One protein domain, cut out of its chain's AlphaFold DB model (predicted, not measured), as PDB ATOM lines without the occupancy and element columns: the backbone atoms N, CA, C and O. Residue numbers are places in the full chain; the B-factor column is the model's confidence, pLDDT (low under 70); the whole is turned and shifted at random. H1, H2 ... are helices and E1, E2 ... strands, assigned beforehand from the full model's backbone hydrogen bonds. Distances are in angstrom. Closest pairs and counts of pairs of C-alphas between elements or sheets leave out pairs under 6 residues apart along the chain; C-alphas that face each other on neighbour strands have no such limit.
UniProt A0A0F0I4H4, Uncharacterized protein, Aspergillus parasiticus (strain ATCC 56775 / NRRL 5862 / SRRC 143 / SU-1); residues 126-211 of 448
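Overview. This is residues 126 to 211 of the 448 residues of an uncharacterized protein of Aspergillus parasiticus (strain ATCC 56775 / NRRL 5862 / SRRC 143 / SU-1) (UniProt A0A0F0I4H4). A small two-strand ladder, E1 and E2 side by side, lies between two spread-out groups of helices: H1 and H4 beyond one end of it, H2 and H3 toward the other. Long loops, residues 141 to 153 and 173 to 189, join the parts loosely, and residues 206 to 211 stick out as a free tail after H4, the longest helix. The printed part has 86 residues, with four named helices and two named strands in the order H1, E1, H2, H3, E2, H4; the sheet has the order E1 - E2 and is antiparallel. The class is mostly helix, though under half of the residues, 38 of 86, are in named elements. The whole is only just compact, close to loose, with a radius of gyration of the C-alphas of 14.3 A and spans of 38 by 34 by 20 A.

Arrangement. The printed part begins with H1, residues 126 to 132, which touches no helix. A tight link of 5 residues joins it to E1, residues 138 to 140. E1 is the antiparallel neighbour of E2, residues 170 to 172, with 161 degrees between their N-to-C directions. The C-alphas of Val 138 and Leu 172, which face each other, are 4.6 A apart. Across this pair, N 139 and O 171 are 3.1 A apart, and N 171 and O 139 are 3.0 A apart, both within hydrogen-bond range. H2, residues 154 to 161, and H3, residues 166 to 169, are close but not clearly touching; their closest C-alphas, those of Ile 158 and Phe 166, are 7.5 A apart. The closest C-alphas of E1 and H3, those of Asp 140 and Arg 169, are 5.4 A apart. H3 and E2 follow each other with 0 residues between them, a tight link. H4, residues 190 to 202, is apart from H1, H2, H3 and E1. H1 is also apart from H2, H3 and E2, and H2 is apart from E2. In H2 and H4 every O i to N i+4 pair is within hydrogen-bond range; in H1 it is 1 of 3, beside 3 of 4 O i to N i+3 pairs, and H3 is too short for an O i to N i+4 pair.

Along the chain. H1 starts at C-alpha 126, (19.814, 42.780, -35.181), and measures 9.6 A from first to last C-alpha. E1, residues 138 to 140, measures 7.2 A. H2, residues 154 to 161, measures 10.5 A and starts at C-alpha 154, (3.127, 36.544, -38.334). H3, residues 166 to 169, is a short helix of 5.2 A, and E2, residues 170 to 172, measures 6.6 A. H4, residues 190 to 202, measures 18.3 A and ends at C-alpha 202, (8.338, 48.883, -49.640).

Size, cuts and confidence. The two C-alphas farthest apart, those of Lys 164 and Cys 211, are 42.8 A apart, while the first and last printed C-alphas, those of Arg 126 and Cys 211, are 21.3 A apart. The printed part has no cut. The links from E1 to H2, 13 residues, and from E2 to H4, 17 residues, are long. Within the second of these, residues 181 to 182 pair with residues 185 to 186, antiparallel, in stretches too short to be named. Residues 206 to 211 stand free. The mean pLDDT of the printed part is 85.7, and no printed residue is under 70 in this predicted model.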
ATOM      1  N   ARG A 126      19.679  43.554 -36.426       83.88
ATOM      2  CA  ARG A 126      19.814  42.780 -35.181       83.88
ATOM      3  C   ARG A 126      21.098  43.104 -34.408       83.88
ATOM      4  O   ARG A 126      21.053  43.131 -33.184       83.88
ATOM      5  N   LYS A 127      22.230  43.332 -35.088       85.69
ATOM      6  CA  LYS A 127      23.479  43.748 -34.423       85.69
ATOM      7  C   LYS A 127      23.342  45.151 -33.827       85.69
ATOM      8  O   LYS A 127      23.760  45.352 -32.695       85.69
ATOM      9  N   LEU A 128      22.714  46.073 -34.560       89.69
ATOM     10  CA  LEU A 128      22.441  47.437 -34.095       89.69
ATOM     11  C   LEU A 128      21.479  47.465 -32.906       89.69
ATOM     12  O   LEU A 128      21.639  48.270 -31.989       89.69
ATOM     13  N   ALA A 129      20.506  46.554 -32.884       87.88
ATOM     14  CA  ALA A 129      19.532  46.468 -31.806       87.88
ATOM     15  C   ALA A 129      20.120  46.061 -30.449       87.88
ATOM     16  O   ALA A 129      19.471  46.284 -29.433       87.88
ATOM     17  N   ALA A 130      21.336  45.507 -30.408       87.00
ATOM     18  CA  ALA A 130      22.014  45.221 -29.147       87.00
ATOM     19  C   ALA A 130      22.314  46.497 -28.339       87.00
ATOM     20  O   ALA A 130      22.350  46.438 -27.116       87.00
ATOM     21  N   GLU A 131      22.518  47.630 -29.017       87.88
ATOM     22  CA  GLU A 131      22.807  48.923 -28.385       87.88
ATOM     23  C   GLU A 131      21.628  49.900 -28.486       87.88
ATOM     24  O   GLU A 131      21.352  50.634 -27.546       87.88
ATOM     25  N   ASN A 132      20.893  49.878 -29.601       88.19
ATOM     26  CA  ASN A 132      19.823  50.841 -29.888       88.19
ATOM     27  C   ASN A 132      18.418  50.322 -29.575       88.19
ATOM     28  O   ASN A 132      17.450  51.035 -29.830       88.19
ATOM     29  N   THR A 133      18.286  49.080 -29.091       88.19
ATOM     30  CA  THR A 133      17.031  48.297 -29.083       88.19
ATOM     31  C   THR A 133      16.457  48.087 -30.495       88.19
ATOM     32  O   THR A 133      17.046  48.521 -31.482       88.19
ATOM     33  N   MET A 134      15.329  47.382 -30.639       87.69
ATOM     34  CA  MET A 134      14.658  47.245 -31.947       87.69
ATOM     35  C   MET A 134      13.636  48.360 -32.218       87.69
ATOM     36  O   MET A 134      13.116  48.450 -33.329       87.69
ATOM     37  N   SER A 135      13.380  49.226 -31.233       86.56
ATOM     38  CA  SER A 135      12.338  50.258 -31.299       86.56
ATOM     39  C   SER A 135      12.515  51.220 -32.473       86.56
ATOM     40  O   SER A 135      11.527  51.682 -33.022       86.56
ATOM     41  N   TRP A 136      13.750  51.463 -32.921       88.06
ATOM     42  CA  TRP A 136      14.022  52.309 -34.083       88.06
ATOM     43  C   TRP A 136      13.566  51.726 -35.422       88.06
ATOM     44  O   TRP A 136      13.406  52.471 -36.385       88.06
ATOM     45  N   LEU A 137      13.413  50.404 -35.500       88.88
ATOM     46  CA  LEU A 137      12.966  49.709 -36.701       88.88
ATOM     47  C   LEU A 137      11.479  49.371 -36.604       88.88
ATOM     48  O   LEU A 137      10.733  49.568 -37.560       88.88
ATOM     49  N   VAL A 138      11.052  48.845 -35.454       88.44
ATOM     50  CA  VAL A 138       9.658  48.491 -35.191       88.44
ATOM     51  C   VAL A 138       9.349  48.549 -33.698       88.44
ATOM     52  O   VAL A 138      10.096  48.007 -32.881       88.44
ATOM     53  N   CYS A 139       8.212  49.142 -33.345       86.94
ATOM     54  CA  CYS A 139       7.705  49.171 -31.976       86.94
ATOM     55  C   CYS A 139       6.189  48.923 -31.921       86.94
ATOM     56  O   CYS A 139       5.467  49.179 -32.888       86.94
ATOM     57  N   ASP A 140       5.715  48.414 -30.781       86.81
ATOM     58  CA  ASP A 140       4.303  48.479 -30.392       86.81
ATOM     59  C   ASP A 140       4.125  49.714 -29.507       86.81
ATOM     60  O   ASP A 140       4.737  49.807 -28.445       86.81
ATOM     61  N   VAL A 141       3.291  50.664 -29.929       83.25
ATOM     62  CA  VAL A 141       2.997  51.883 -29.155       83.25
ATOM     63  C   VAL A 141       2.399  51.541 -27.784       83.25
ATOM     64  O   VAL A 141       2.656  52.249 -26.813       83.25
ATOM     65  N   GLY A 142       1.638  50.447 -27.679       77.81
ATOM     66  CA  GLY A 142       1.048  49.993 -26.419       77.81
ATOM     67  C   GLY A 142       2.020  49.236 -25.512       77.81
ATOM     68  O   GLY A 142       1.745  49.082 -24.325       77.81
ATOM     69  N   ASN A 143       3.143  48.748 -26.047       78.75
ATOM     70  CA  ASN A 143       4.187  48.081 -25.270       78.75
ATOM     71  C   ASN A 143       5.561  48.224 -25.961       78.75
ATOM     72  O   ASN A 143       5.992  47.306 -26.671       78.75
ATOM     73  N   PRO A 144       6.254  49.360 -25.760       73.31
ATOM     74  CA  PRO A 144       7.497  49.681 -26.466       73.31
ATOM     75  C   PRO A 144       8.648  48.696 -26.217       73.31
ATOM     76  O   PRO A 144       9.529  48.554 -27.067       73.31
ATOM     77  N   ASP A 145       8.627  47.990 -25.085       70.31
ATOM     78  CA  ASP A 145       9.680  47.052 -24.683       70.31
ATOM     79  C   ASP A 145       9.571  45.690 -25.389       70.31
ATOM     80  O   ASP A 145      10.537  44.918 -25.439       70.31
ATOM     81  N   LYS A 146       8.405  45.368 -25.967       75.69
ATOM     82  CA  LYS A 146       8.163  44.077 -26.619       75.69
ATOM     83  C   LYS A 146       8.395  44.167 -28.125       75.69
ATOM     84  O   LYS A 146       7.653  44.817 -28.854       75.69
ATOM     85  N   VAL A 147       9.388  43.427 -28.619       78.62
ATOM     86  CA  VAL A 147       9.693  43.357 -30.057       78.62
ATOM     87  C   VAL A 147       8.684  42.441 -30.774       78.62
ATOM     88  O   VAL A 147       8.658  41.242 -30.485       78.62
ATOM     89  N   PRO A 148       7.886  42.947 -31.735       75.62
ATOM     90  CA  PRO A 148       6.803  42.172 -32.351       75.62
ATOM     91  C   PRO A 148       7.300  41.041 -33.267       75.62
ATOM     92  O   PRO A 148       6.808  39.912 -33.211       75.62
ATOM     93  N   PHE A 149       8.313  41.296 -34.097       79.69
ATOM     94  CA  PHE A 149       8.737  40.355 -35.141       79.69
ATOM     95  C   PHE A 149      10.028  39.616 -34.766       79.69
ATOM     96  O   PHE A 149      11.140  40.057 -35.053       79.69
ATOM     97  N   THR A 150       9.883  38.452 -34.127       74.56
ATOM     98  CA  THR A 150      10.998  37.665 -33.566       74.56
ATOM     99  C   THR A 150      11.229  36.334 -34.289       74.56
ATOM    100  O   THR A 150      11.167  35.278 -33.680       74.56
ATOM    101  N   ASN A 151      11.526  36.334 -35.595       74.50
ATOM    102  CA  ASN A 151      11.779  35.102 -36.385       74.50
ATOM    103  C   ASN A 151      10.704  33.994 -36.213       74.50
ATOM    104  O   ASN A 151      10.978  32.811 -36.413       74.50
ATOM    105  N   ARG A 152       9.496  34.388 -35.791       82.56
ATOM    106  CA  ARG A 152       8.286  33.575 -35.649       82.56
ATOM    107  C   ARG A 152       7.330  33.938 -36.781       82.56
ATOM    108  O   ARG A 152       7.498  34.968 -37.432       82.56
ATOM    109  N   SER A 153       6.331  33.091 -37.017       85.31
ATOM    110  CA  SER A 153       5.316  33.387 -38.024       85.31
ATOM    111  C   SER A 153       4.500  34.627 -37.628       85.31
ATOM    112  O   SER A 153       4.243  34.830 -36.436       85.31
ATOM    113  N   PRO A 154       4.032  35.428 -38.605       85.56
ATOM    114  CA  PRO A 154       3.127  36.544 -38.334       85.56
ATOM    115  C   PRO A 154       1.893  36.116 -37.533       85.56
ATOM    116  O   PRO A 154       1.506  36.801 -36.591       85.56
ATOM    117  N   PHE A 155       1.340  34.937 -37.835       86.62
ATOM    118  CA  PHE A 155       0.214  34.357 -37.100       86.62
ATOM    119  C   PHE A 155       0.509  34.201 -35.600       86.62
ATOM    120  O   PHE A 155      -0.295  34.620 -34.768       86.62
ATOM    121  N   HIS A 156       1.673  33.649 -35.239       88.31
ATOM    122  CA  HIS A 156       2.066  33.478 -33.838       88.31
ATOM    123  C   HIS A 156       2.255  34.824 -33.128       88.31
ATOM    124  O   HIS A 156       1.779  35.002 -32.006       88.31
ATOM    125  N   THR A 157       2.921  35.776 -33.788       86.75
ATOM    126  CA  THR A 157       3.115  37.137 -33.266       86.75
ATOM    127  C   THR A 157       1.775  37.813 -32.980       86.75
ATOM    128  O   THR A 157       1.544  38.247 -31.853       86.75
ATOM    129  N   ILE A 158       0.876  37.860 -33.966       87.62
ATOM    130  CA  ILE A 158      -0.422  38.539 -33.848       87.62
ATOM    131  C   ILE A 158      -1.287  37.864 -32.777       87.62
ATOM    132  O   ILE A 158      -1.861  38.548 -31.933       87.62
ATOM    133  N   SER A 159      -1.322  36.528 -32.751       87.12
ATOM    134  CA  SER A 159      -2.092  35.772 -31.750       87.12
ATOM    135  C   SER A 159      -1.604  36.037 -30.323       87.12
ATOM    136  O   SER A 159      -2.404  36.122 -29.400       87.12
ATOM    137  N   THR A 160      -0.294  36.218 -30.139       86.19
ATOM    138  CA  THR A 160       0.321  36.463 -28.822       86.19
ATOM    139  C   THR A 160       0.201  37.923 -28.374       86.19
ATOM    140  O   THR A 160       0.189  38.211 -27.179       86.19
ATOM    141  N   MET A 161       0.169  38.868 -29.316       82.50
ATOM    142  CA  MET A 161       0.068  40.308 -29.035       82.50
ATOM    143  C   MET A 161      -1.372  40.834 -29.031       82.50
ATOM    144  O   MET A 161      -1.597  41.996 -28.684       82.50
ATOM    145  N   GLY A 162      -2.332  39.997 -29.423       85.44
ATOM    146  CA  GLY A 162      -3.734  40.355 -29.574       85.44
ATOM    147  C   GLY A 162      -4.023  41.069 -30.898       85.44
ATOM    148  O   GLY A 162      -3.278  41.943 -31.343       85.44
ATOM    149  N   THR A 163      -5.156  40.719 -31.503       84.75
ATOM    150  CA  THR A 163      -5.602  41.218 -32.815       84.75
ATOM    151  C   THR A 163      -6.182  42.633 -32.770       84.75
ATOM    152  O   THR A 163      -6.167  43.341 -33.777       84.75
ATOM    153  N   LYS A 164      -6.688  43.075 -31.612       85.25
ATOM    154  CA  LYS A 164      -7.397  44.356 -31.468       85.25
ATOM    155  C   LYS A 164      -6.460  45.549 -31.706       85.25
ATOM    156  O   LYS A 164      -5.532  45.772 -30.929       85.25
ATOM    157  N   GLY A 165      -6.709  46.314 -32.772       80.69
ATOM    158  CA  GLY A 165      -5.940  47.521 -33.116       80.69
ATOM    159  C   GLY A 165      -4.465  47.263 -33.445       80.69
ATOM    160  O   GLY A 165      -3.644  48.162 -33.298       80.69
ATOM    161  N   PHE A 166      -4.102  46.035 -33.839       84.69
ATOM    162  CA  PHE A 166      -2.704  45.649 -34.076       84.69
ATOM    163  C   PHE A 166      -2.023  46.532 -35.134       84.69
ATOM    164  O   PHE A 166      -0.906  46.994 -34.922       84.69
ATOM    165  N   MET A 167      -2.708  46.808 -36.247       83.88
ATOM    166  CA  MET A 167      -2.158  47.616 -37.346       83.88
ATOM    167  C   MET A 167      -1.902  49.073 -36.942       83.88
ATOM    168  O   MET A 167      -0.941  49.674 -37.411       83.88
ATOM    169  N   ASP A 168      -2.717  49.628 -36.043       86.62
ATOM    170  CA  ASP A 168      -2.566  51.013 -35.583       86.62
ATOM    171  C   ASP A 168      -1.461  51.149 -34.532       86.62
ATOM    172  O   ASP A 168      -0.732  52.146 -34.505       86.62
ATOM    173  N   ARG A 169      -1.332  50.119 -33.688       87.88
ATOM    174  CA  ARG A 169      -0.353  49.999 -32.604       87.88
ATOM    175  C   ARG A 169       1.068  49.754 -33.092       87.88
ATOM    176  O   ARG A 169       2.002  50.297 -32.507       87.88
ATOM    177  N   ILE A 170       1.250  48.922 -34.117       88.50
ATOM    178  CA  ILE A 170       2.581  48.610 -34.639       88.50
ATOM    179  C   ILE A 170       3.034  49.726 -35.576       88.50
ATOM    180  O   ILE A 170       2.461  49.934 -36.643       88.50
ATOM    181  N   LYS A 171       4.108  50.422 -35.199       88.38
ATOM    182  CA  LYS A 171       4.750  51.431 -36.045       88.38
ATOM    183  C   LYS A 171       6.070  50.894 -36.582       88.38
ATOM    184  O   LYS A 171       6.912  50.402 -35.832       88.38
ATOM    185  N   LEU A 172       6.229  50.988 -37.899       88.81
ATOM    186  CA  LEU A 172       7.483  50.721 -38.596       88.81
ATOM    187  C   LEU A 172       8.239  52.037 -38.752       88.81
ATOM    188  O   LEU A 172       7.627  53.041 -39.107       88.81
ATOM    189  N   PHE A 173       9.548  52.012 -38.506       89.56
ATOM    190  CA  PHE A 173      10.431  53.178 -38.607       89.56
ATOM    191  C   PHE A 173       9.879  54.422 -37.878       89.56
ATOM    192  O   PHE A 173       9.629  55.444 -38.521       89.56
ATOM    193  N   PRO A 174       9.633  54.354 -36.554       87.62
ATOM    194  CA  PRO A 174       9.147  55.513 -35.813       87.62
ATOM    195  C   PRO A 174      10.130  56.695 -35.913       87.62
ATOM    196  O   PRO A 174      11.336  56.472 -36.053       87.62
ATOM    197  N   PRO A 175       9.639  57.946 -35.822       84.44
ATOM    198  CA  PRO A 175      10.480  59.138 -35.903       84.44
ATOM    199  C   PRO A 175      11.492  59.175 -34.756       84.44
ATOM    200  O   PRO A 175      11.225  58.701 -33.649       84.44
ATOM    201  N   ARG A 176      12.671  59.741 -35.023       84.69
ATOM    202  CA  ARG A 176      13.792  59.751 -34.078       84.69
ATOM    203  C   ARG A 176      14.451  61.115 -34.010       84.69
ATOM    204  O   ARG A 176      14.533  61.818 -35.007       84.69
ATOM    205  N   ASN A 177      14.995  61.410 -32.832       82.12
ATOM    206  CA  ASN A 177      15.709  62.656 -32.541       82.12
ATOM    207  C   ASN A 177      17.234  62.461 -32.451       82.12
ATOM    208  O   ASN A 177      17.960  63.412 -32.179       82.12
ATOM    209  N   SER A 178      17.731  61.229 -32.610       85.31
ATOM    210  CA  SER A 178      19.150  60.901 -32.467       85.31
ATOM    211  C   SER A 178      19.599  59.812 -33.440       85.31
ATOM    212  O   SER A 178      18.837  58.902 -33.788       85.31
ATOM    213  N   ALA A 179      20.865  59.907 -33.852       89.31
ATOM    214  CA  ALA A 179      21.517  58.924 -34.706       89.31
ATOM    215  C   ALA A 179      21.619  57.551 -34.018       89.31
ATOM    216  O   ALA A 179      21.691  57.447 -32.790       89.31
ATOM    217  N   LEU A 180      21.664  56.485 -34.821       91.62
ATOM    218  CA  LEU A 180      21.987  55.147 -34.330       91.62
ATOM    219  C   LEU A 180      23.421  55.111 -33.818       91.62
ATOM    220  O   LEU A 180      24.297  55.762 -34.383       91.62
ATOM    221  N   THR A 181      23.679  54.299 -32.802       90.50
ATOM    222  CA  THR A 181      25.026  54.099 -32.278       90.50
ATOM    223  C   THR A 181      25.520  52.672 -32.494       90.50
ATOM    224  O   THR A 181      24.755  51.712 -32.511       90.50
ATOM    225  N   GLN A 182      26.821  52.503 -32.693       88.50
ATOM    226  CA  GLN A 182      27.461  51.196 -32.761       88.50
ATOM    227  C   GLN A 182      28.780  51.258 -31.998       88.50
ATOM    228  O   GLN A 182      29.679  52.031 -32.328       88.50
ATOM    229  N   ARG A 183      28.903  50.420 -30.967       84.25
ATOM    230  CA  ARG A 183      30.007  50.428 -29.994       84.25
ATOM    231  C   ARG A 183      30.135  51.763 -29.240       84.25
ATOM    232  O   ARG A 183      31.239  52.109 -28.816       84.25
ATOM    233  N   GLY A 184      29.036  52.489 -29.040       83.06
ATOM    234  CA  GLY A 184      29.007  53.804 -28.390       83.06
ATOM    235  C   GLY A 184      29.351  54.982 -29.305       83.06
ATOM    236  O   GLY A 184      29.504  56.095 -28.811       83.06
ATOM    237  N   LYS A 185      29.506  54.758 -30.619       86.31
ATOM    238  CA  LYS A 185      29.777  55.814 -31.610       86.31
ATOM    239  C   LYS A 185      28.572  56.052 -32.517       86.31
ATOM    240  O   LYS A 185      27.970  55.061 -32.931       86.31
ATOM    241  N   PRO A 186      28.245  57.306 -32.868       89.12
ATOM    242  CA  PRO A 186      27.152  57.598 -33.786       89.12
ATOM    243  C   PRO A 186      27.472  57.129 -35.214       89.12
ATOM    244  O   PRO A 186      28.591  57.281 -35.706       89.12
ATOM    245  N   ILE A 187      26.471  56.572 -35.888       91.31
ATOM    246  CA  ILE A 187      26.512  56.193 -37.299       91.31
ATOM    247  C   ILE A 187      26.178  57.433 -38.130       91.31
ATOM    248  O   ILE A 187      25.073  57.969 -38.041       91.31
ATOM    249  N   ARG A 188      27.132  57.882 -38.953       90.00
ATOM    250  CA  ARG A 188      27.027  59.146 -39.705       90.00
ATOM    251  C   ARG A 188      25.921  59.141 -40.759       90.00
ATOM    252  O   ARG A 188      25.299  60.165 -40.984       90.00
ATOM    253  N   ASN A 189      25.671  57.994 -41.383       90.81
ATOM    254  CA  ASN A 189      24.675  57.813 -42.439       90.81
ATOM    255  C   ASN A 189      23.386  57.155 -41.915       90.81
ATOM    256  O   ASN A 189      22.776  56.354 -42.621       90.81
ATOM    257  N   THR A 190      22.985  57.450 -40.668       90.94
ATOM    258  CA  THR A 190      21.788  56.847 -40.048       90.94
ATOM    259  C   THR A 190      20.542  57.045 -40.914       90.94
ATOM    260  O   THR A 190      19.832  56.074 -41.167       90.94
ATOM    261  N   ASP A 191      20.303  58.262 -41.407       90.81
ATOM    262  CA  ASP A 191      19.100  58.570 -42.189       90.81
ATOM    263  C   ASP A 191      19.101  57.830 -43.527       90.81
ATOM    264  O   ASP A 191      18.142  57.134 -43.846       90.81
ATOM    265  N   THR A 192      20.224  57.859 -44.254       91.62
ATOM    266  CA  THR A 192      20.392  57.110 -45.510       91.62
ATOM    267  C   THR A 192      20.175  55.607 -45.313       91.62
ATOM    268  O   THR A 192      19.527  54.954 -46.133       91.62
ATOM    269  N   LEU A 193      20.687  55.044 -44.211       89.88
ATOM    270  CA  LEU A 193      20.499  53.635 -43.857       89.88
ATOM    271  C   LEU A 193      19.021  53.311 -43.609       89.88
ATOM    272  O   LEU A 193      18.536  52.281 -44.077       89.88
ATOM    273  N   ILE A 194      18.298  54.178 -42.896       90.75
ATOM    274  CA  ILE A 194      16.863  54.007 -42.645       90.75
ATOM    275  C   ILE A 194      16.073  54.101 -43.952       90.75
ATOM    276  O   ILE A 194      15.261  53.214 -44.203       90.75
ATOM    277  N   THR A 195      16.345  55.092 -44.806       91.38
ATOM    278  CA  THR A 195      15.699  55.222 -46.124       91.38
ATOM    279  C   THR A 195      15.924  53.974 -46.974       91.38
ATOM    280  O   THR A 195      14.977  53.412 -47.512       91.38
ATOM    281  N   THR A 196      17.151  53.446 -46.992       89.38
ATOM    282  CA  THR A 196      17.469  52.206 -47.720       89.38
ATOM    283  C   THR A 196      16.638  51.027 -47.204       89.38
ATOM    284  O   THR A 196      16.105  50.237 -47.983       89.38
ATOM    285  N   LEU A 197      16.483  50.899 -45.882       88.94
ATOM    286  CA  LEU A 197      15.644  49.858 -45.287       88.94
ATOM    287  C   LEU A 197      14.154  50.066 -45.596       88.94
ATOM    288  O   LEU A 197      13.456  49.081 -45.838       88.94
ATOM    289  N   GLN A 198      13.669  51.310 -45.608       90.56
ATOM    290  CA  GLN A 198      12.296  51.640 -45.997       90.56
ATOM    291  C   GLN A 198      12.026  51.232 -47.451       90.56
ATOM    292  O   GLN A 198      11.036  50.547 -47.708       90.56
ATOM    293  N   ASP A 199      12.940  51.549 -48.369       90.06
ATOM    294  CA  ASP A 199      12.836  51.197 -49.789       90.06
ATOM    295  C   ASP A 199      12.849  49.680 -50.009       90.06
ATOM    296  O   ASP A 199      12.066  49.146 -50.801       90.06
ATOM    297  N   LEU A 200      13.695  48.949 -49.276       86.38
ATOM    298  CA  LEU A 200      13.735  47.485 -49.323       86.38
ATOM    299  C   LEU A 200      12.417  46.860 -48.845       86.38
ATOM    300  O   LEU A 200      11.901  45.935 -49.484       86.38
ATOM    301  N   VAL A 201      11.854  47.377 -47.746       86.56
ATOM    302  CA  VAL A 201      10.571  46.916 -47.194       86.56
ATOM    303  C   VAL A 201       9.424  47.234 -48.156       86.56
ATOM    304  O   VAL A 201       8.636  46.339 -48.469       86.56
ATOM    305  N   ALA A 202       9.358  48.460 -48.679       88.12
ATOM    306  CA  ALA A 202       8.338  48.883 -49.640       88.12
ATOM    307  C   ALA A 202       8.414  48.075 -50.944       88.12
ATOM    308  O   ALA A 202       7.404  47.578 -51.448       88.12
ATOM    309  N   GLY A 203       9.631  47.854 -51.446       85.75
ATOM    310  CA  GLY A 203       9.893  47.040 -52.627       85.75
ATOM    311  C   GLY A 203       9.663  45.542 -52.417       85.75
ATOM    312  O   GLY A 203       9.728  44.792 -53.392       85.75
ATOM    313  N   ARG A 204       9.413  45.084 -51.179       82.44
ATOM    314  CA  ARG A 204       9.345  43.658 -50.803       82.44
ATOM    315  C   ARG A 204      10.568  42.873 -51.298       82.44
ATOM    316  O   ARG A 204      10.477  41.691 -51.627       82.44
ATOM    317  N   LYS A 205      11.722  43.545 -51.365       73.00
ATOM    318  CA  LYS A 205      12.988  42.975 -51.822       73.00
ATOM    319  C   LYS A 205      13.800  42.570 -50.606       73.00
ATOM    320  O   LYS A 205      14.134  43.391 -49.759       73.00
ATOM    321  N   THR A 206      14.169  41.303 -50.542       74.12
ATOM    322  CA  THR A 206      15.240  40.850 -49.659       74.12
ATOM    323  C   THR A 206      16.555  40.882 -50.432       74.12
ATOM    324  O   THR A 206      16.626  40.450 -51.584       74.12
ATOM    325  N   GLU A 207      17.604  41.415 -49.818       79.50
ATOM    326  CA  GLU A 207      18.921  41.444 -50.443       79.50
ATOM    327  C   GLU A 207      19.496  40.023 -50.505       79.50
ATOM    328  O   GLU A 207      19.509  39.281 -49.513       79.50
ATOM    329  N   LYS A 208      19.924  39.614 -51.702       85.81
ATOM    330  CA  LYS A 208      20.636  38.351 -51.892       85.81
ATOM    331  C   LYS A 208      22.114  38.582 -51.614       85.81
ATOM    332  O   LYS A 208      22.669  39.605 -51.982       85.81
ATOM    333  N   VAL A 209      22.749  37.595 -51.004       89.31
ATOM    334  CA  VAL A 209      24.172  37.621 -50.657       89.31
ATOM    335  C   VAL A 209      24.929  36.576 -51.460       89.31
ATOM    336  O   VAL A 209      24.378  35.535 -51.829       89.31
ATOM    337  N   TYR A 210      26.203  36.839 -51.717       94.00
ATOM    338  CA  TYR A 210      27.054  35.928 -52.468       94.00
ATOM    339  C   TYR A 210      27.529  34.752 -51.612       94.00
ATOM    340  O   TYR A 210      27.840  34.886 -50.427       94.00
ATOM    341  N   CYS A 211      27.606  33.575 -52.227       96.25
ATOM    342  CA  CYS A 211      28.375  32.460 -51.689       96.25
ATOM    343  C   CYS A 211      29.871  32.770 -51.822       96.25
ATOM    344  O   CYS A 211      30.340  32.990 -52.934       96.25
TER     345      CYS A 211